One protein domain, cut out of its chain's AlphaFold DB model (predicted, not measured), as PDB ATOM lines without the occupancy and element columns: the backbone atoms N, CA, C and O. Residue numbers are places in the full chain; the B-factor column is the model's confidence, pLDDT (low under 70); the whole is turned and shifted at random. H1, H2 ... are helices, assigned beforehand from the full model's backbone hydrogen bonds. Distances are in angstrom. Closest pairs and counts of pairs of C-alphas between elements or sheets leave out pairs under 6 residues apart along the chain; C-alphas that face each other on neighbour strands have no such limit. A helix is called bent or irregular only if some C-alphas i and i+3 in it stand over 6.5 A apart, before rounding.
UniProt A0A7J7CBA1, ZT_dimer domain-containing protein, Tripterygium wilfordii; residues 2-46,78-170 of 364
ATOM      1  N   VAL A   2     184.847 149.804 160.975       31.14
ATOM      2  CA  VAL A   2     185.542 148.791 161.817       31.14
ATOM      3  C   VAL A   2     185.659 149.185 163.305       31.14
ATOM      4  O   VAL A   2     185.486 148.337 164.172       31.14
ATOM      5  N   ALA A   3     185.858 150.469 163.625       34.88
ATOM      6  CA  ALA A   3     185.888 150.944 165.020       34.88
ATOM      7  C   ALA A   3     184.502 150.926 165.701       34.88
ATOM      8  O   ALA A   3     184.397 150.738 166.909       34.88
ATOM      9  N   TYR A   4     183.438 151.054 164.904       42.94
ATOM     10  CA  TYR A   4     182.050 151.144 165.360       42.94
ATOM     11  C   TYR A   4     181.528 149.798 165.894       42.94
ATOM     12  O   TYR A   4     180.926 149.721 166.962       42.94
ATOM     13  N   ASN A   5     181.874 148.705 165.203       38.62
ATOM     14  CA  ASN A   5     181.553 147.342 165.636       38.62
ATOM     15  C   ASN A   5     182.367 146.885 166.861       38.62
ATOM     16  O   ASN A   5     181.928 146.004 167.596       38.62
ATOM     17  N   LEU A   6     183.545 147.474 167.102       43.50
ATOM     18  CA  LEU A   6     184.364 147.131 168.266       43.50
ATOM     19  C   LEU A   6     183.802 147.745 169.562       43.50
ATOM     20  O   LEU A   6     183.831 147.087 170.598       43.50
ATOM     21  N   TYR A   7     183.253 148.966 169.503       45.84
ATOM     22  CA  TYR A   7     182.798 149.711 170.686       45.84
ATOM     23  C   TYR A   7     181.438 149.225 171.218       45.84
ATOM     24  O   TYR A   7     181.302 148.956 172.410       45.84
ATOM     25  N   LEU A   8     180.471 148.973 170.323       50.72
ATOM     26  CA  LEU A   8     179.181 148.336 170.654       50.72
ATOM     27  C   LEU A   8     179.348 146.947 171.292       50.72
ATOM     28  O   LEU A   8     178.495 146.502 172.060       50.72
ATOM     29  N   ARG A   9     180.458 146.258 171.000       52.19
ATOM     30  CA  ARG A   9     180.756 144.938 171.562       52.19
ATOM     31  C   ARG A   9     181.266 145.008 173.003       52.19
ATOM     32  O   ARG A   9     181.045 144.055 173.740       52.19
ATOM     33  N   HIS A  10     181.906 146.105 173.418       57.88
ATOM     34  CA  HIS A  10     182.487 146.234 174.760       57.88
ATOM     35  C   HIS A  10     181.444 146.464 175.860       57.88
ATOM     36  O   HIS A  10     181.525 145.801 176.893       57.88
ATOM     37  N   GLY A  11     180.429 147.304 175.623       60.50
ATOM     38  CA  GLY A  11     179.360 147.544 176.607       60.50
ATOM     39  C   GLY A  11     178.610 146.263 176.992       60.50
ATOM     40  O   GLY A  11     178.325 146.030 178.161       60.50
ATOM     41  N   LYS A  12     178.410 145.350 176.030       67.75
ATOM     42  CA  LYS A  12     177.751 144.058 176.283       67.75
ATOM     43  C   LYS A  12     178.544 143.151 177.233       67.75
ATOM     44  O   LYS A  12     177.932 142.360 177.943       67.75
ATOM     45  N   PHE A  13     179.877 143.263 177.291       75.81
ATOM     46  CA  PHE A  13     180.685 142.500 178.255       75.81
ATOM     47  C   PHE A  13     180.558 143.036 179.684       75.81
ATOM     48  O   PHE A  13     180.599 142.245 180.624       75.81
ATOM     49  N   GLU A  14     180.376 144.346 179.855       74.19
ATOM     50  CA  GLU A  14     180.127 144.963 181.162       74.19
ATOM     51  C   GLU A  14     178.789 144.476 181.731       74.19
ATOM     52  O   GLU A  14     178.736 143.962 182.849       74.19
ATOM     53  N   THR A  15     177.741 144.501 180.904       79.81
ATOM     54  CA  THR A  15     176.421 143.965 181.249       79.81
ATOM     55  C   THR A  15     176.467 142.458 181.540       79.81
ATOM     56  O   THR A  15     175.831 141.983 182.482       79.81
ATOM     57  N   LEU A  16     177.258 141.678 180.788       84.19
ATOM     58  CA  LEU A  16     177.444 140.245 181.050       84.19
ATOM     59  C   LEU A  16     178.160 139.994 182.389       84.19
ATOM     60  O   LEU A  16     177.815 139.061 183.116       84.19
ATOM     61  N   GLY A  17     179.137 140.838 182.727       82.44
ATOM     62  CA  GLY A  17     179.819 140.827 184.018       82.44
ATOM     63  C   GLY A  17     178.869 141.152 185.171       82.44
ATOM     64  O   GLY A  17     178.833 140.413 186.155       82.44
ATOM     65  N   ALA A  18     178.045 142.192 185.026       80.75
ATOM     66  CA  ALA A  18     177.021 142.565 186.003       80.75
ATOM     67  C   ALA A  18     175.981 141.450 186.208       80.75
ATOM     68  O   ALA A  18     175.633 141.122 187.346       80.75
ATOM     69  N   LEU A  19     175.561 140.785 185.125       87.88
ATOM     70  CA  LEU A  19     174.696 139.610 185.194       87.88
ATOM     71  C   LEU A  19     175.367 138.452 185.950       87.88
ATOM     72  O   LEU A  19     174.734 137.813 186.791       87.88
ATOM     73  N   GLY A  20     176.655 138.203 185.696       88.94
ATOM     74  CA  GLY A  20     177.440 137.199 186.415       88.94
ATOM     75  C   GLY A  20     177.521 137.481 187.919       88.94
ATOM     76  O   GLY A  20     177.283 136.583 188.728       88.94
ATOM     77  N   ILE A  21     177.778 138.738 188.297       86.38
ATOM     78  CA  ILE A  21     177.786 139.186 189.698       86.38
ATOM     79  C   ILE A  21     176.404 138.991 190.325       86.38
ATOM     80  O   ILE A  21     176.304 138.436 191.416       86.38
ATOM     81  N   SER A  22     175.332 139.368 189.627       88.88
ATOM     82  CA  SER A  22     173.958 139.126 190.074       88.88
ATOM     83  C   SER A  22     173.709 137.641 190.367       88.88
ATOM     84  O   SER A  22     173.241 137.303 191.451       88.88
ATOM     85  N   CYS A  23     174.073 136.734 189.454       91.50
ATOM     86  CA  CYS A  23     173.928 135.290 189.674       91.50
ATOM     87  C   CYS A  23     174.708 134.806 190.906       91.50
ATOM     88  O   CYS A  23     174.180 134.023 191.697       91.50
ATOM     89  N   MET A  24     175.934 135.301 191.095       90.44
ATOM     90  CA  MET A  24     176.740 134.995 192.276       90.44
ATOM     91  C   MET A  24     176.061 135.494 193.560       90.44
ATOM     92  O   MET A  24     175.946 134.728 194.512       90.44
ATOM     93  N   LEU A  25     175.535 136.724 193.575       86.75
ATOM     94  CA  LEU A  25     174.814 137.287 194.724       86.75
ATOM     95  C   LEU A  25     173.549 136.493 195.066       86.75
ATOM     96  O   LEU A  25     173.297 136.235 196.241       86.75
ATOM     97  N   LEU A  26     172.774 136.074 194.060       90.44
ATOM     98  CA  LEU A  26     171.577 135.253 194.261       90.44
ATOM     99  C   LEU A  26     171.932 133.882 194.852       90.44
ATOM    100  O   LEU A  26     171.282 133.438 195.798       90.44
ATOM    101  N   ALA A  27     172.987 133.237 194.344       90.19
ATOM    102  CA  ALA A  27     173.463 131.960 194.869       90.19
ATOM    103  C   ALA A  27     173.985 132.093 196.309       90.19
ATOM    104  O   ALA A  27     173.604 131.311 197.181       90.19
ATOM    105  N   THR A  28     174.808 133.111 196.584       84.19
ATOM    106  CA  THR A  28     175.334 133.384 197.928       84.19
ATOM    107  C   THR A  28     174.214 133.705 198.913       84.19
ATOM    108  O   THR A  28     174.181 133.140 200.002       84.19
ATOM    109  N   SER A  29     173.262 134.558 198.533       88.19
ATOM    110  CA  SER A  29     172.093 134.869 199.357       88.19
ATOM    111  C   SER A  29     171.264 133.615 199.654       88.19
ATOM    112  O   SER A  29     170.994 133.332 200.823       88.19
ATOM    113  N   GLY A  30     170.932 132.815 198.636       87.12
ATOM    114  CA  GLY A  30     170.189 131.566 198.815       87.12
ATOM    115  C   GLY A  30     170.892 130.593 199.763       87.12
ATOM    116  O   GLY A  30     170.255 130.055 200.668       87.12
ATOM    117  N   GLY A  31     172.212 130.438 199.624       85.81
ATOM    118  CA  GLY A  31     173.023 129.612 200.522       85.81
ATOM    119  C   GLY A  31     173.014 130.111 201.969       85.81
ATOM    120  O   GLY A  31     172.771 129.329 202.886       85.81
ATOM    121  N   ILE A  32     173.198 131.421 202.183       83.94
ATOM    122  CA  ILE A  32     173.138 132.025 203.525       83.94
ATOM    123  C   ILE A  32     171.739 131.855 204.122       83.94
ATOM    124  O   ILE A  32     171.626 131.483 205.287       83.94
ATOM    125  N   ALA A  33     170.676 132.097 203.348       86.69
ATOM    126  CA  ALA A  33     169.301 131.959 203.822       86.69
ATOM    127  C   ALA A  33     168.999 130.517 204.243       86.69
ATOM    128  O   ALA A  33     168.452 130.310 205.323       86.69
ATOM    129  N   TRP A  34     169.402 129.534 203.430       85.81
ATOM    130  CA  TRP A  34     169.215 128.115 203.725       85.81
ATOM    131  C   TRP A  34     169.933 127.701 205.014       85.81
ATOM    132  O   TRP A  34     169.303 127.196 205.940       85.81
ATOM    133  N   HIS A  35     171.229 128.005 205.121       81.31
ATOM    134  CA  HIS A  35     172.033 127.691 206.305       81.31
ATOM    135  C   HIS A  35     171.487 128.364 207.573       81.31
ATOM    136  O   HIS A  35     171.353 127.756 208.633       81.31
ATOM    137  N   THR A  36     171.119 129.637 207.456       82.69
ATOM    138  CA  THR A  36     170.566 130.410 208.567       82.69
ATOM    139  C   THR A  36     169.215 129.860 209.021       82.69
ATOM    140  O   THR A  36     168.934 129.814 210.218       82.69
ATOM    141  N   PHE A  37     168.388 129.409 208.076       85.62
ATOM    142  CA  PHE A  37     167.106 128.775 208.354       85.62
ATOM    143  C   PHE A  37     167.271 127.440 209.093       85.62
ATOM    144  O   PHE A  37     166.538 127.188 210.048       85.62
ATOM    145  N   GLU A  38     168.262 126.620 208.725       83.94
ATOM    146  CA  GLU A  38     168.581 125.382 209.448       83.94
ATOM    147  C   GLU A  38     169.004 125.652 210.898       83.94
ATOM    148  O   GLU A  38     168.499 125.000 211.814       83.94
ATOM    149  N   ILE A  39     169.859 126.656 211.135       80.06
ATOM    150  CA  ILE A  39     170.259 127.053 212.497       80.06
ATOM    151  C   ILE A  39     169.046 127.530 213.297       80.06
ATOM    152  O   ILE A  39     168.868 127.149 214.457       80.06
ATOM    153  N   LEU A  40     168.193 128.347 212.678       81.62
ATOM    154  CA  LEU A  40     166.976 128.854 213.302       81.62
ATOM    155  C   LEU A  40     166.051 127.708 213.725       81.62
ATOM    156  O   LEU A  40     165.547 127.697 214.848       81.62
ATOM    157  N   LEU A  41     165.857 126.731 212.837       82.81
ATOM    158  CA  LEU A  41     165.017 125.567 213.084       82.81
ATOM    159  C   LEU A  41     165.623 124.660 214.162       82.81
ATOM    160  O   LEU A  41     164.892 124.174 215.024       82.81
ATOM    161  N   GLY A  42     166.947 124.482 214.169       78.12
ATOM    162  CA  GLY A  42     167.679 123.743 215.201       78.12
ATOM    163  C   GLY A  42     167.541 124.365 216.593       78.12
ATOM    164  O   GLY A  42     167.292 123.649 217.563       78.12
ATOM    165  N   LEU A  43     167.610 125.696 216.691       76.25
ATOM    166  CA  LEU A  43     167.379 126.435 217.940       76.25
ATOM    167  C   LEU A  43     165.922 126.359 218.414       76.25
ATOM    168  O   LEU A  43     165.675 126.373 219.616       76.25
ATOM    169  N   LEU A  44     164.960 126.283 217.490       74.19
ATOM    170  CA  LEU A  44     163.535 126.195 217.824       74.19
ATOM    171  C   LEU A  44     163.106 124.781 218.254       74.19
ATOM    172  O   LEU A  44     162.119 124.628 218.968       74.19
ATOM    173  N   SER A  45     163.821 123.752 217.790       70.56
ATOM    174  CA  SER A  45     163.462 122.338 217.970       70.56
ATOM    175  C   SER A  45     164.222 121.623 219.092       70.56
ATOM    176  O   SER A  45     163.810 120.534 219.493       70.56
ATOM    177  N   THR A  46     165.290 122.209 219.641       52.44
ATOM    178  CA  THR A  46     166.034 121.624 220.766       52.44
ATOM    179  C   THR A  46     165.521 122.116 222.120       52.44
ATOM    180  O   THR A  46     165.340 123.309 222.352       52.44
ATOM    181  N   ILE A  78     188.117 138.576 221.314       61.22
ATOM    182  CA  ILE A  78     188.525 139.988 221.295       61.22
ATOM    183  C   ILE A  78     189.079 140.400 219.916       61.22
ATOM    184  O   ILE A  78     188.862 141.525 219.473       61.22
ATOM    185  N   LEU A  79     189.764 139.497 219.207       57.62
ATOM    186  CA  LEU A  79     190.293 139.747 217.861       57.62
ATOM    187  C   LEU A  79     189.164 139.825 216.830       57.62
ATOM    188  O   LEU A  79     189.135 140.765 216.038       57.62
ATOM    189  N   ALA A  80     188.188 138.915 216.899       55.97
ATOM    190  CA  ALA A  80     186.996 138.956 216.049       55.97
ATOM    191  C   ALA A  80     186.169 140.241 216.268       55.97
ATOM    192  O   ALA A  80     185.712 140.862 215.304       55.97
ATOM    193  N   LEU A  81     186.043 140.688 217.525       56.62
ATOM    194  CA  LEU A  81     185.383 141.946 217.888       56.62
ATOM    195  C   LEU A  81     186.126 143.173 217.329       56.62
ATOM    196  O   LEU A  81     185.516 144.058 216.736       56.62
ATOM    197  N   ASN A  82     187.453 143.226 217.466       60.66
ATOM    198  CA  ASN A  82     188.250 144.334 216.932       60.66
ATOM    199  C   ASN A  82     188.217 144.383 215.396       60.66
ATOM    200  O   ASN A  82     188.130 145.464 214.815       60.66
ATOM    201  N   MET A  83     188.228 143.223 214.734       57.56
ATOM    202  CA  MET A  83     188.161 143.125 213.273       57.56
ATOM    203  C   MET A  83     186.799 143.588 212.731       57.56
ATOM    204  O   MET A  83     186.730 144.299 211.727       57.56
ATOM    205  N   THR A  84     185.706 143.233 213.415       54.38
ATOM    206  CA  THR A  84     184.353 143.700 213.066       54.38
ATOM    207  C   THR A  84     184.193 145.199 213.308       54.38
ATOM    208  O   THR A  84     183.682 145.897 212.433       54.38
ATOM    209  N   LEU A  85     184.708 145.720 214.426       65.75
ATOM    210  CA  LEU A  85     184.697 147.156 214.723       65.75
ATOM    211  C   LEU A  85     185.491 147.964 213.679       65.75
ATOM    212  O   LEU A  85     185.017 148.994 213.201       65.75
ATOM    213  N   ALA A  86     186.661 147.466 213.269       69.44
ATOM    214  CA  ALA A  86     187.464 148.068 212.207       69.44
ATOM    215  C   ALA A  86     186.736 148.049 210.852       69.44
ATOM    216  O   ALA A  86     186.716 149.059 210.151       69.44
ATOM    217  N   SER A  87     186.077 146.940 210.499       57.97
ATOM    218  CA  SER A  87     185.275 146.831 209.270       57.97
ATOM    219  C   SER A  87     184.115 147.834 209.247       57.97
ATOM    220  O   SER A  87     183.885 148.499 208.236       57.97
ATOM    221  N   ILE A  88     183.425 148.015 210.376       67.00
ATOM    222  CA  ILE A  88     182.346 149.002 210.521       67.00
ATOM    223  C   ILE A  88     182.885 150.425 210.375       67.00
ATOM    224  O   ILE A  88     182.304 151.213 209.634       67.00
ATOM    225  N   ALA A  89     184.016 150.745 211.007       70.88
ATOM    226  CA  ALA A  89     184.639 152.062 210.892       70.88
ATOM    227  C   ALA A  89     185.064 152.381 209.446       70.88
ATOM    228  O   ALA A  89     184.863 153.500 208.976       70.88
ATOM    229  N   VAL A  90     185.597 151.395 208.717       70.69
ATOM    230  CA  VAL A  90     185.959 151.544 207.299       70.69
ATOM    231  C   VAL A  90     184.716 151.754 206.431       70.69
ATOM    232  O   VAL A  90     184.708 152.652 205.590       70.69
ATOM    233  N   LYS A  91     183.648 150.977 206.647       64.00
ATOM    234  CA  LYS A  91     182.384 151.118 205.902       64.00
ATOM    235  C   LYS A  91     181.687 152.453 206.174       64.00
ATOM    236  O   LYS A  91     181.227 153.097 205.236       64.00
ATOM    237  N   GLU A  92     181.662 152.899 207.427       67.56
ATOM    238  CA  GLU A  92     181.138 154.211 207.820       67.56
ATOM    239  C   GLU A  92     181.992 155.341 207.216       67.56
ATOM    240  O   GLU A  92     181.463 156.308 206.669       67.56
ATOM    241  N   GLY A  93     183.321 155.190 207.210       67.44
ATOM    242  CA  GLY A  93     184.234 156.107 206.525       67.44
ATOM    243  C   GLY A  93     183.948 156.208 205.024       67.44
ATOM    244  O   GLY A  93     183.862 157.314 204.487       67.44
ATOM    245  N   LEU A  94     183.723 155.074 204.355       65.19
ATOM    246  CA  LEU A  94     183.359 155.031 202.938       65.19
ATOM    247  C   LEU A  94     182.001 155.706 202.686       65.19
ATOM    248  O   LEU A  94     181.883 156.498 201.755       65.19
ATOM    249  N   TYR A  95     181.010 155.486 203.557       62.56
ATOM    250  CA  TYR A  95     179.715 156.171 203.499       62.56
ATOM    251  C   TYR A  95     179.870 157.696 203.555       62.56
ATOM    252  O   TYR A  95     179.316 158.407 202.711       62.56
ATOM    253  N   TRP A  96     180.657 158.216 204.501       60.31
ATOM    254  CA  TRP A  96     180.883 159.657 204.626       60.31
ATOM    255  C   TRP A  96     181.643 160.242 203.437       60.31
ATOM    256  O   TRP A  96     181.289 161.329 202.976       60.31
ATOM    257  N   ILE A  97     182.641 159.530 202.902       65.06
ATOM    258  CA  ILE A  97     183.383 159.951 201.706       65.06
ATOM    259  C   ILE A  97     182.438 160.048 200.506       65.06
ATOM    260  O   ILE A  97     182.406 161.082 199.831       65.06
ATOM    261  N   THR A  98     181.611 159.029 200.275       52.66
ATOM    262  CA  THR A  98     180.710 159.006 199.119       52.66
ATOM    263  C   THR A  98     179.558 159.997 199.263       52.66
ATOM    264  O   THR A  98     179.205 160.683 198.303       52.66
ATOM    265  N   LYS A  99     179.024 160.177 200.478       48.25
ATOM    266  CA  LYS A  99     178.035 161.221 200.783       48.25
ATOM    267  C   LYS A  99     178.599 162.621 200.530       48.25
ATOM    268  O   LYS A  99     177.948 163.437 199.883       48.25
ATOM    269  N   ARG A 100     179.830 162.890 200.981       60.47
ATOM    270  CA  ARG A 100     180.523 164.174 200.772       60.47
ATOM    271  C   ARG A 100     180.794 164.435 199.289       60.47
ATOM    272  O   ARG A 100     180.693 165.579 198.852       60.47
ATOM    273  N   ALA A 101     181.131 163.399 198.519       57.16
ATOM    274  CA  ALA A 101     181.284 163.494 197.070       57.16
ATOM    275  C   ALA A 101     179.941 163.782 196.375       57.16
ATOM    276  O   ALA A 101     179.889 164.614 195.469       57.16
ATOM    277  N   GLY A 102     178.850 163.171 196.849       43.19
ATOM    278  CA  GLY A 102     177.524 163.358 196.270       43.19
ATOM    279  C   GLY A 102     176.853 164.691 196.574       43.19
ATOM    280  O   GLY A 102     176.243 165.280 195.684       43.19
ATOM    281  N   GLU A 103     177.015 165.226 197.784       53.47
ATOM    282  CA  GLU A 103     176.476 166.543 198.154       53.47
ATOM    283  C   GLU A 103     177.172 167.692 197.406       53.47
ATOM    284  O   GLU A 103     176.543 168.703 197.106       53.47
ATOM    285  N   ARG A 104     178.455 167.534 197.048       54.12
ATOM    286  CA  ARG A 104     179.231 168.564 196.336       54.12
ATOM    287  C   ARG A 104     178.844 168.744 194.868       54.12
ATOM    288  O   ARG A 104     179.114 169.807 194.322       54.12
ATOM    289  N   GLN A 105     178.253 167.734 194.231       45.00
ATOM    290  CA  GLN A 105     177.973 167.762 192.789       45.00
ATOM    291  C   GLN A 105     176.514 168.087 192.443       45.00
ATOM    292  O   GLN A 105     176.210 168.275 191.271       45.00
ATOM    293  N   GLY A 106     175.604 168.165 193.425       43.22
ATOM    294  CA  GLY A 106     174.226 168.633 193.203       43.22
ATOM    295  C   GLY A 106     173.412 167.832 192.172       43.22
ATOM    296  O   GLY A 106     172.399 168.323 191.686       43.22
ATOM    297  N   SER A 107     173.839 166.612 191.828       45.44
ATOM    298  CA  SER A 107     173.247 165.797 190.763       45.44
ATOM    299  C   SER A 107     172.276 164.755 191.327       45.44
ATOM    300  O   SER A 107     172.614 163.990 192.238       45.44
ATOM    301  N   GLY A 108     171.066 164.692 190.759       43.84
ATOM    302  CA  GLY A 108     170.042 163.698 191.108       43.84
ATOM    303  C   GLY A 108     170.507 162.250 190.908       43.84
ATOM    304  O   GLY A 108     170.133 161.378 191.693       43.84
ATOM    305  N   LEU A 109     171.404 162.014 189.945       42.72
ATOM    306  CA  LEU A 109     172.023 160.710 189.696       42.72
ATOM    307  C   LEU A 109     172.903 160.271 190.876       42.72
ATOM    308  O   LEU A 109     172.857 159.121 191.309       42.72
ATOM    309  N   MET A 110     173.641 161.205 191.481       43.06
ATOM    310  CA  MET A 110     174.474 160.878 192.635       43.06
ATOM    311  C   MET A 110     173.674 160.764 193.938       43.06
ATOM    312  O   MET A 110     174.064 160.030 194.848       43.06
ATOM    313  N   LYS A 111     172.510 161.415 194.021       48.94
ATOM    314  CA  LYS A 111     171.559 161.225 195.126       48.94
ATOM    315  C   LYS A 111     170.954 159.814 195.120       48.94
ATOM    316  O   LYS A 111     170.781 159.232 196.189       48.94
ATOM    317  N   ALA A 112     170.698 159.249 193.936       48.50
ATOM    318  CA  ALA A 112     170.307 157.846 193.785       48.50
ATOM    319  C   ALA A 112     171.433 156.895 194.235       48.50
ATOM    320  O   ALA A 112     171.190 155.990 195.031       48.50
ATOM    321  N   ASN A 113     172.681 157.169 193.839       53.19
ATOM    322  CA  ASN A 113     173.840 156.390 194.288       53.19
ATOM    323  C   ASN A 113     174.058 156.472 195.818       53.19
ATOM    324  O   ASN A 113     174.369 155.485 196.480       53.19
ATOM    325  N   ALA A 114     173.805 157.631 196.432       52.88
ATOM    326  CA  ALA A 114     173.871 157.794 197.886       52.88
ATOM    327  C   ALA A 114     172.820 156.953 198.640       52.88
ATOM    328  O   ALA A 114     173.077 156.501 199.758       52.88
ATOM    329  N   TRP A 115     171.643 156.720 198.047       61.31
ATOM    330  CA  TRP A 115     170.637 155.825 198.623       61.31
ATOM    331  C   TRP A 115     171.096 154.364 198.610       61.31
ATOM    332  O   TRP A 115     170.870 153.646 199.584       61.31
ATOM    333  N   HIS A 116     171.802 153.950 197.557       63.47
ATOM    334  CA  HIS A 116     172.396 152.619 197.461       63.47
ATOM    335  C   HIS A 116     173.428 152.385 198.576       63.47
ATOM    336  O   HIS A 116     173.294 151.447 199.359       63.47
ATOM    337  N   HIS A 117     174.354 153.327 198.782       64.75
ATOM    338  CA  HIS A 117     175.308 153.256 199.898       64.75
ATOM    339  C   HIS A 117     174.641 153.265 201.280       64.75
ATOM    340  O   HIS A 117     175.146 152.655 202.223       64.75
ATOM    341  N   ARG A 118     173.491 153.934 201.424       66.31
ATOM    342  CA  ARG A 118     172.719 153.892 202.672       66.31
ATOM    343  C   ARG A 118     172.151 152.498 202.934       66.31
ATOM    344  O   ARG A 118     172.152 152.070 204.084       66.31
ATOM    345  N   ALA A 119     171.675 151.799 201.905       67.00
ATOM    346  CA  ALA A 119     171.190 150.428 202.052       67.00
ATOM    347  C   ALA A 119     172.311 149.479 202.519       67.00
ATOM    348  O   ALA A 119     172.086 148.671 203.420       67.00
ATOM    349  N   ASP A 120     173.533 149.653 202.010       69.06
ATOM    350  CA  ASP A 120     174.709 148.885 202.448       69.06
ATOM    351  C   ASP A 120     175.166 149.211 203.878       69.06
ATOM    352  O   ASP A 120     175.602 148.336 204.633       69.06
ATOM    353  N   ALA A 121     175.049 150.473 204.297       67.12
ATOM    354  CA  ALA A 121     175.312 150.846 205.685       67.12
ATOM    355  C   ALA A 121     174.286 150.196 206.635       67.12
ATOM    356  O   ALA A 121     174.654 149.655 207.679       67.12
ATOM    357  N   VAL A 122     173.006 150.174 206.244       74.88
ATOM    358  CA  VAL A 122     171.932 149.536 207.022       74.88
ATOM    359  C   VAL A 122     172.172 148.033 207.183       74.88
ATOM    360  O   VAL A 122     172.002 147.525 208.291       74.88
ATOM    361  N   SER A 123     172.628 147.323 206.144       73.50
ATOM    362  CA  SER A 123     172.924 145.882 206.257       73.50
ATOM    363  C   SER A 123     174.037 145.600 207.271       73.50
ATOM    364  O   SER A 123     173.965 144.634 208.031       73.50
ATOM    365  N   SER A 124     175.029 146.489 207.354       69.69
ATOM    366  CA  SER A 124     176.143 146.368 208.299       69.69
ATOM    367  C   SER A 124     175.713 146.617 209.749       69.69
ATOM    368  O   SER A 124     176.181 145.928 210.654       69.69
ATOM    369  N   VAL A 125     174.776 147.543 209.978       73.69
ATOM    370  CA  VAL A 125     174.175 147.768 211.304       73.69
ATOM    371  C   VAL A 125     173.325 146.573 211.738       73.69
ATOM    372  O   VAL A 125     173.420 146.143 212.886       73.69
ATOM    373  N   VAL A 126     172.533 145.996 210.829       76.88
ATOM    374  CA  VAL A 126     171.741 144.786 211.112       76.88
ATOM    375  C   VAL A 126     172.648 143.623 211.520       76.88
ATOM    376  O   VAL A 126     172.382 142.971 212.529       76.88
ATOM    377  N   ALA A 127     173.748 143.404 210.794       73.19
ATOM    378  CA  ALA A 127     174.728 142.374 211.135       73.19
ATOM    379  C   ALA A 127     175.364 142.605 212.519       73.19
ATOM    380  O   ALA A 127     175.466 141.674 213.316       73.19
ATOM    381  N   LEU A 128     175.735 143.852 212.841       71.31
ATOM    382  CA  LEU A 128     176.295 144.211 214.148       71.31
ATOM    383  C   LEU A 128     175.322 143.907 215.296       71.31
ATOM    384  O   LEU A 128     175.736 143.370 216.322       71.31
ATOM    385  N   ILE A 129     174.040 144.239 215.128       75.62
ATOM    386  CA  ILE A 129     173.009 143.960 216.137       75.62
ATOM    387  C   ILE A 129     172.841 142.447 216.334       75.62
ATOM    388  O   ILE A 129     172.712 142.004 217.475       75.62
ATOM    389  N   GLY A 130     172.891 141.655 215.259       74.62
ATOM    390  CA  GLY A 130     172.828 140.191 215.326       74.62
ATOM    391  C   GLY A 130     173.958 139.580 216.149       74.62
ATOM    392  O   GLY A 130     173.709 138.886 217.138       74.62
ATOM    393  N   VAL A 131     175.202 139.914 215.793       71.00
ATOM    394  CA  VAL A 131     176.402 139.408 216.476       71.00
ATOM    395  C   VAL A 131     176.459 139.903 217.923       71.00
ATOM    396  O   VAL A 131     176.655 139.113 218.847       71.00
ATOM    397  N   GLY A 132     176.230 141.201 218.149       69.50
ATOM    398  CA  GLY A 132     176.231 141.790 219.489       69.50
ATOM    399  C   GLY A 132     175.145 141.202 220.393       69.50
ATOM    400  O   GLY A 132     175.401 140.907 221.560       69.50
ATOM    401  N   GLY A 133     173.949 140.962 219.851       74.31
ATOM    402  CA  GLY A 133     172.842 140.325 220.565       74.31
ATOM    403  C   GLY A 133     173.114 138.870 220.948       74.31
ATOM    404  O   GLY A 133     172.755 138.446 222.047       74.31
ATOM    405  N   SER A 134     173.807 138.125 220.083       72.88
ATOM    406  CA  SER A 134     174.233 136.750 220.363       72.88
ATOM    407  C   SER A 134     175.263 136.687 221.497       72.88
ATOM    408  O   SER A 134     175.120 135.874 222.412       72.88
ATOM    409  N   ILE A 135     176.229 137.616 221.519       71.75
ATOM    410  CA  ILE A 135     177.223 137.739 222.603       71.75
ATOM    411  C   ILE A 135     176.555 138.077 223.947       71.75
ATOM    412  O   ILE A 135     176.978 137.578 224.988       71.75
ATOM    413  N   LEU A 136     175.481 138.874 223.938       75.94
ATOM    414  CA  LEU A 136     174.694 139.225 225.130       75.94
ATOM    415  C   LEU A 136     173.761 138.095 225.618       75.94
ATOM    416  O   LEU A 136     173.009 138.290 226.572       75.94
ATOM    417  N   GLY A 137     173.814 136.915 224.992       71.81
ATOM    418  CA  GLY A 137     173.098 135.710 225.418       71.81
ATOM    419  C   GLY A 137     171.831 135.397 224.621       71.81
ATOM    420  O   GLY A 137     171.231 134.343 224.837       71.81
ATOM    421  N   VAL A 138     171.432 136.245 223.667       77.62
ATOM    422  CA  VAL A 138     170.255 135.999 222.819       77.62
ATOM    423  C   VAL A 138     170.685 135.348 221.504       77.62
ATOM    424  O   VAL A 138     170.751 135.983 220.455       77.62
ATOM    425  N   LYS A 139     170.968 134.042 221.553       73.62
ATOM    426  CA  LYS A 139     171.525 133.263 220.426       73.62
ATOM    427  C   LYS A 139     170.666 133.260 219.150       73.62
ATOM    428  O   LYS A 139     171.187 133.017 218.071       73.62
ATOM    429  N   PHE A 140     169.366 133.546 219.254       78.88
ATOM    430  CA  PHE A 140     168.451 133.651 218.108       78.88
ATOM    431  C   PHE A 140     168.680 134.917 217.257       78.88
ATOM    432  O   PHE A 140     168.293 134.945 216.089       78.88
ATOM    433  N   LEU A 141     169.307 135.967 217.810       75.00
ATOM    434  CA  LEU A 141     169.491 137.236 217.094       75.00
ATOM    435  C   LEU A 141     170.447 137.122 215.903       75.00
ATOM    436  O   LEU A 141     170.240 137.805 214.904       75.00
ATOM    437  N   ASP A 142     171.465 136.271 215.998       76.06
ATOM    438  CA  ASP A 142     172.468 136.112 214.944       76.06
ATOM    439  C   ASP A 142     171.885 135.427 213.689       76.06
ATOM    440  O   ASP A 142     171.929 136.031 212.613       76.06
ATOM    441  N   PRO A 143     171.172 134.287 213.802       79.81
ATOM    442  CA  PRO A 143     170.427 133.736 212.675       79.81
ATOM    443  C   PRO A 143     169.360 134.696 212.127       79.81
ATOM    444  O   PRO A 143     169.197 134.840 210.919       79.81
ATOM    445  N   LEU A 144     168.643 135.429 212.980       83.00
ATOM    446  CA  LEU A 144     167.657 136.391 212.485       83.00
ATOM    447  C   LEU A 144     168.310 137.505 211.645       83.00
ATOM    448  O   LEU A 144     167.812 137.847 210.571       83.00
ATOM    449  N   ALA A 145     169.439 138.048 212.104       79.69
ATOM    450  CA  ALA A 145     170.189 139.061 211.371       79.69
ATOM    451  C   ALA A 145     170.757 138.518 210.051       79.69
ATOM    452  O   ALA A 145     170.663 139.201 209.030       79.69
ATOM    453  N   GLY A 146     171.271 137.282 210.040       78.62
ATOM    454  CA  GLY A 146     171.736 136.606 208.826       78.62
ATOM    455  C   GLY A 146     170.643 136.471 207.762       78.62
ATOM    456  O   GLY A 146     170.896 136.710 206.579       78.62
ATOM    457  N   LEU A 147     169.403 136.189 208.176       87.31
ATOM    458  CA  LEU A 147     168.254 136.092 207.273       87.31
ATOM    459  C   LEU A 147     167.900 137.457 206.672       87.31
ATOM    460  O   LEU A 147     167.682 137.566 205.464       87.31
ATOM    461  N   VAL A 148     167.906 138.516 207.489       85.81
ATOM    462  CA  VAL A 148     167.664 139.887 207.014       85.81
ATOM    463  C   VAL A 148     168.748 140.326 206.027       85.81
ATOM    464  O   VAL A 148     168.422 140.807 204.943       85.81
ATOM    465  N   VAL A 149     170.028 140.124 206.358       81.44
ATOM    466  CA  VAL A 149     171.154 140.474 205.476       81.44
ATOM    467  C   VAL A 149     171.088 139.683 204.173       81.44
ATOM    468  O   VAL A 149     171.242 140.266 203.101       81.44
ATOM    469  N   SER A 150     170.787 138.382 204.237       86.75
ATOM    470  CA  SER A 150     170.590 137.573 203.035       86.75
ATOM    471  C   SER A 150     169.461 138.120 202.156       86.75
ATOM    472  O   SER A 150     169.660 138.266 200.953       86.75
ATOM    473  N   GLY A 151     168.320 138.514 202.732       87.88
ATOM    474  CA  GLY A 151     167.230 139.145 201.980       87.88
ATOM    475  C   GLY A 151     167.634 140.461 201.303       87.88
ATOM    476  O   GLY A 151     167.206 140.742 200.182       87.88
ATOM    477  N   MET A 152     168.504 141.256 201.935       82.50
ATOM    478  CA  MET A 152     169.051 142.475 201.326       82.50
ATOM    479  C   MET A 152     169.962 142.160 200.134       82.50
ATOM    480  O   MET A 152     169.824 142.790 199.084       82.50
ATOM    481  N   ILE A 153     170.841 141.158 200.268       83.25
ATOM    482  CA  ILE A 153     171.706 140.684 199.174       83.25
ATOM    483  C   ILE A 153     170.854 140.124 198.027       83.25
ATOM    484  O   ILE A 153     171.120 140.437 196.868       83.25
ATOM    485  N   LEU A 154     169.793 139.366 198.338       88.50
ATOM    486  CA  LEU A 154     168.863 138.833 197.342       88.50
ATOM    487  C   LEU A 154     168.243 139.955 196.515       88.50
ATOM    488  O   LEU A 154     168.247 139.901 195.289       88.50
ATOM    489  N   LYS A 155     167.725 140.986 197.193       87.69
ATOM    490  CA  LYS A 155     167.116 142.143 196.539       87.69
ATOM    491  C   LYS A 155     168.113 142.840 195.610       87.69
ATOM    492  O   LYS A 155     167.764 143.116 194.467       87.69
ATOM    493  N   ALA A 156     169.331 143.102 196.085       81.12
ATOM    494  CA  ALA A 156     170.370 143.750 195.285       81.12
ATOM    495  C   ALA A 156     170.752 142.914 194.051       81.12
ATOM    496  O   ALA A 156     170.874 143.455 192.951       81.12
ATOM    497  N   GLY A 157     170.870 141.592 194.220       83.12
ATOM    498  CA  GLY A 157     171.075 140.645 193.125       83.12
ATOM    499  C   GLY A 157     169.949 140.716 192.094       83.12
ATOM    500  O   GLY A 157     170.216 140.950 190.923       83.12
ATOM    501  N   LEU A 158     168.686 140.602 192.521       88.56
ATOM    502  CA  LEU A 158     167.528 140.657 191.619       88.56
ATOM    503  C   LEU A 158     167.439 141.978 190.847       88.56
ATOM    504  O   LEU A 158     167.176 141.963 189.647       88.56
ATOM    505  N   GLU A 159     167.663 143.110 191.514       83.94
ATOM    506  CA  GLU A 159     167.619 144.437 190.892       83.94
ATOM    507  C   GLU A 159     168.719 144.598 189.831       83.94
ATOM    508  O   GLU A 159     168.437 144.994 188.698       83.94
ATOM    509  N   THR A 160     169.949 144.194 190.162       80.62
ATOM    510  CA  THR A 160     171.101 144.231 189.243       80.62
ATOM    511  C   THR A 160     170.898 143.285 188.059       80.62
ATOM    512  O   THR A 160     171.140 143.653 186.907       80.62
ATOM    513  N   GLY A 161     170.417 142.067 188.321       85.31
ATOM    514  CA  GLY A 161     170.136 141.074 187.291       85.31
ATOM    515  C   GLY A 161     169.048 141.540 186.334       85.31
ATOM    516  O   GLY A 161     169.211 141.429 185.123       85.31
ATOM    517  N   TYR A 162     167.971 142.125 186.861       86.25
ATOM    518  CA  TYR A 162     166.886 142.667 186.048       86.25
ATOM    519  C   TYR A 162     167.369 143.786 185.115       86.25
ATOM    520  O   TYR A 162     167.078 143.749 183.920       86.25
ATOM    521  N   GLN A 163     168.159 144.734 185.627       80.06
ATOM    522  CA  GLN A 163     168.755 145.796 184.807       80.06
ATOM    523  C   GLN A 163     169.702 145.233 183.739       80.06
ATOM    524  O   GLN A 163     169.615 145.619 182.576       80.06
ATOM    525  N   SER A 164     170.539 144.260 184.103       82.06
ATOM    526  CA  SER A 164     171.476 143.628 183.165       82.06
ATOM    527  C   SER A 164     170.748 142.884 182.040       82.06
ATOM    528  O   SER A 164     171.149 142.939 180.881       82.06
ATOM    529  N   VAL A 165     169.639 142.205 182.356       85.94
ATOM    530  CA  VAL A 165     168.796 141.554 181.342       85.94
ATOM    531  C   VAL A 165     168.156 142.589 180.422       85.94
ATOM    532  O   VAL A 165     168.164 142.383 179.211       85.94
ATOM    533  N   LEU A 166     167.639 143.700 180.964       81.81
ATOM    534  CA  LEU A 166     167.064 144.789 180.164       81.81
ATOM    535  C   LEU A 166     168.078 145.377 179.177       81.81
ATOM    536  O   LEU A 166     167.749 145.589 178.012       81.81
ATOM    537  N   GLU A 167     169.315 145.596 179.614       76.38
ATOM    538  CA  GLU A 167     170.392 146.051 178.732       76.38
ATOM    539  C   GLU A 167     170.746 145.007 177.661       76.38
ATOM    540  O   GLU A 167     170.928 145.357 176.497       76.38
ATOM    541  N   LEU A 168     170.788 143.713 178.006       79.75
ATOM    542  CA  LEU A 168     171.086 142.641 177.045       79.75
ATOM    543  C   LEU A 168     170.027 142.490 175.951       79.75
ATOM    544  O   LEU A 168     170.368 142.110 174.829       79.75
ATOM    545  N   VAL A 169     168.760 142.769 176.265       83.25
ATOM    546  CA  VAL A 169     167.667 142.757 175.279       83.25
ATOM    547  C   VAL A 169     167.534 144.083 174.522       83.25
ATOM    548  O   VAL A 169     166.558 144.261 173.798       83.25
ATOM    549  N   ASP A 170     168.499 144.998 174.679       76.94
ATOM    550  CA  ASP A 170     168.505 146.333 174.073       76.94
ATOM    551  C   ASP A 170     167.198 147.107 174.387       76.94
ATOM    552  O   ASP A 170     166.606 147.764 173.525       76.94
TER     553      ASP A 170
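This is residues 2 to 46 and 78 to 170 of the 364 residues of the protein "ZT_dimer domain-containing protein" of Tripterygium wilfordii (UniProt A0A7J7CBA1). Two pairs of helices, the long H1 side by side with H4 and H2 side by side with H3, are joined as a narrow V by H3 and H4, which meet near the tight turn between them and spread apart from there. H1 and H2 are on the far sides of this V and do not meet, and residues 2 to 10 of H1 stick out past the rest and add to the length. The printed part has 138 residues, with four named helices in the order H1, H2, H3, H4 and no named strand; the class is all helix. The whole is loose, with a radius of gyration of the C-alphas of 19.1 A, and elongated, spanning 66 by 37 by 26 A.

H1 comprises residues 2 to 45 and is 65.9 A long, from C-alpha 2 at (185.542, 148.791, 161.817) to C-alpha 45 at (163.462, 122.338, 217.970). It is neither bent nor irregular, but only just: C-alphas 8 and 11 are 6.0 A apart. After the cut, H2 comprises residues 78 to 105 and is 41.2 A long. H3, residues 108 to 135, is 41.4 A long. H4, residues 141 to 168, is 40.4 A long and ends with C-alpha 168 at (171.086, 142.641, 177.045).

H1 touches H4, running opposite ways at a shallow tilt of 22 degrees; their closest C-alphas, those of Ser 22 and Gly 157, are 4.5 A apart. H1 is apart from H2 and from H3. H2 and H3 form a helical hairpin and touch at a shallow tilt of 16 degrees, opposite ways; the closest C-alphas are those of Gly 102 and Met 110, 5.4 A apart. H3 and H4 form a second helical hairpin, at a shallow tilt of 25 degrees, opposite ways. H3 touches H4 with residues 123 to 134 alone, and H4 touches H3 with residues 141 to 152 alone; the closest C-alphas, those of Gly 130 and Asp 142, are 4.1 A apart. H2 and H4 are apart. Every O i to N i+4 pair is within hydrogen-bond range in H3 and H4, against 34 of 40 in H1 and 23 of 24 in H2.

The two C-alphas farthest apart, those of Val 2 and Thr 46, are 67.8 A apart. Residues 47 to 77 are not printed, and C-alphas 46 and 78 are 29.0 A apart across this cut, which falls in the link from H1 to H2. The links from H2 to H3 and from H3 to H4 are tight. Residues 2 to 10 and residues 104 to 109 stand free. The mean pLDDT of the printed part is 70.8; 56 residues are under 70, among them residues 2 to 12, 78 to 88 and 91 to 121.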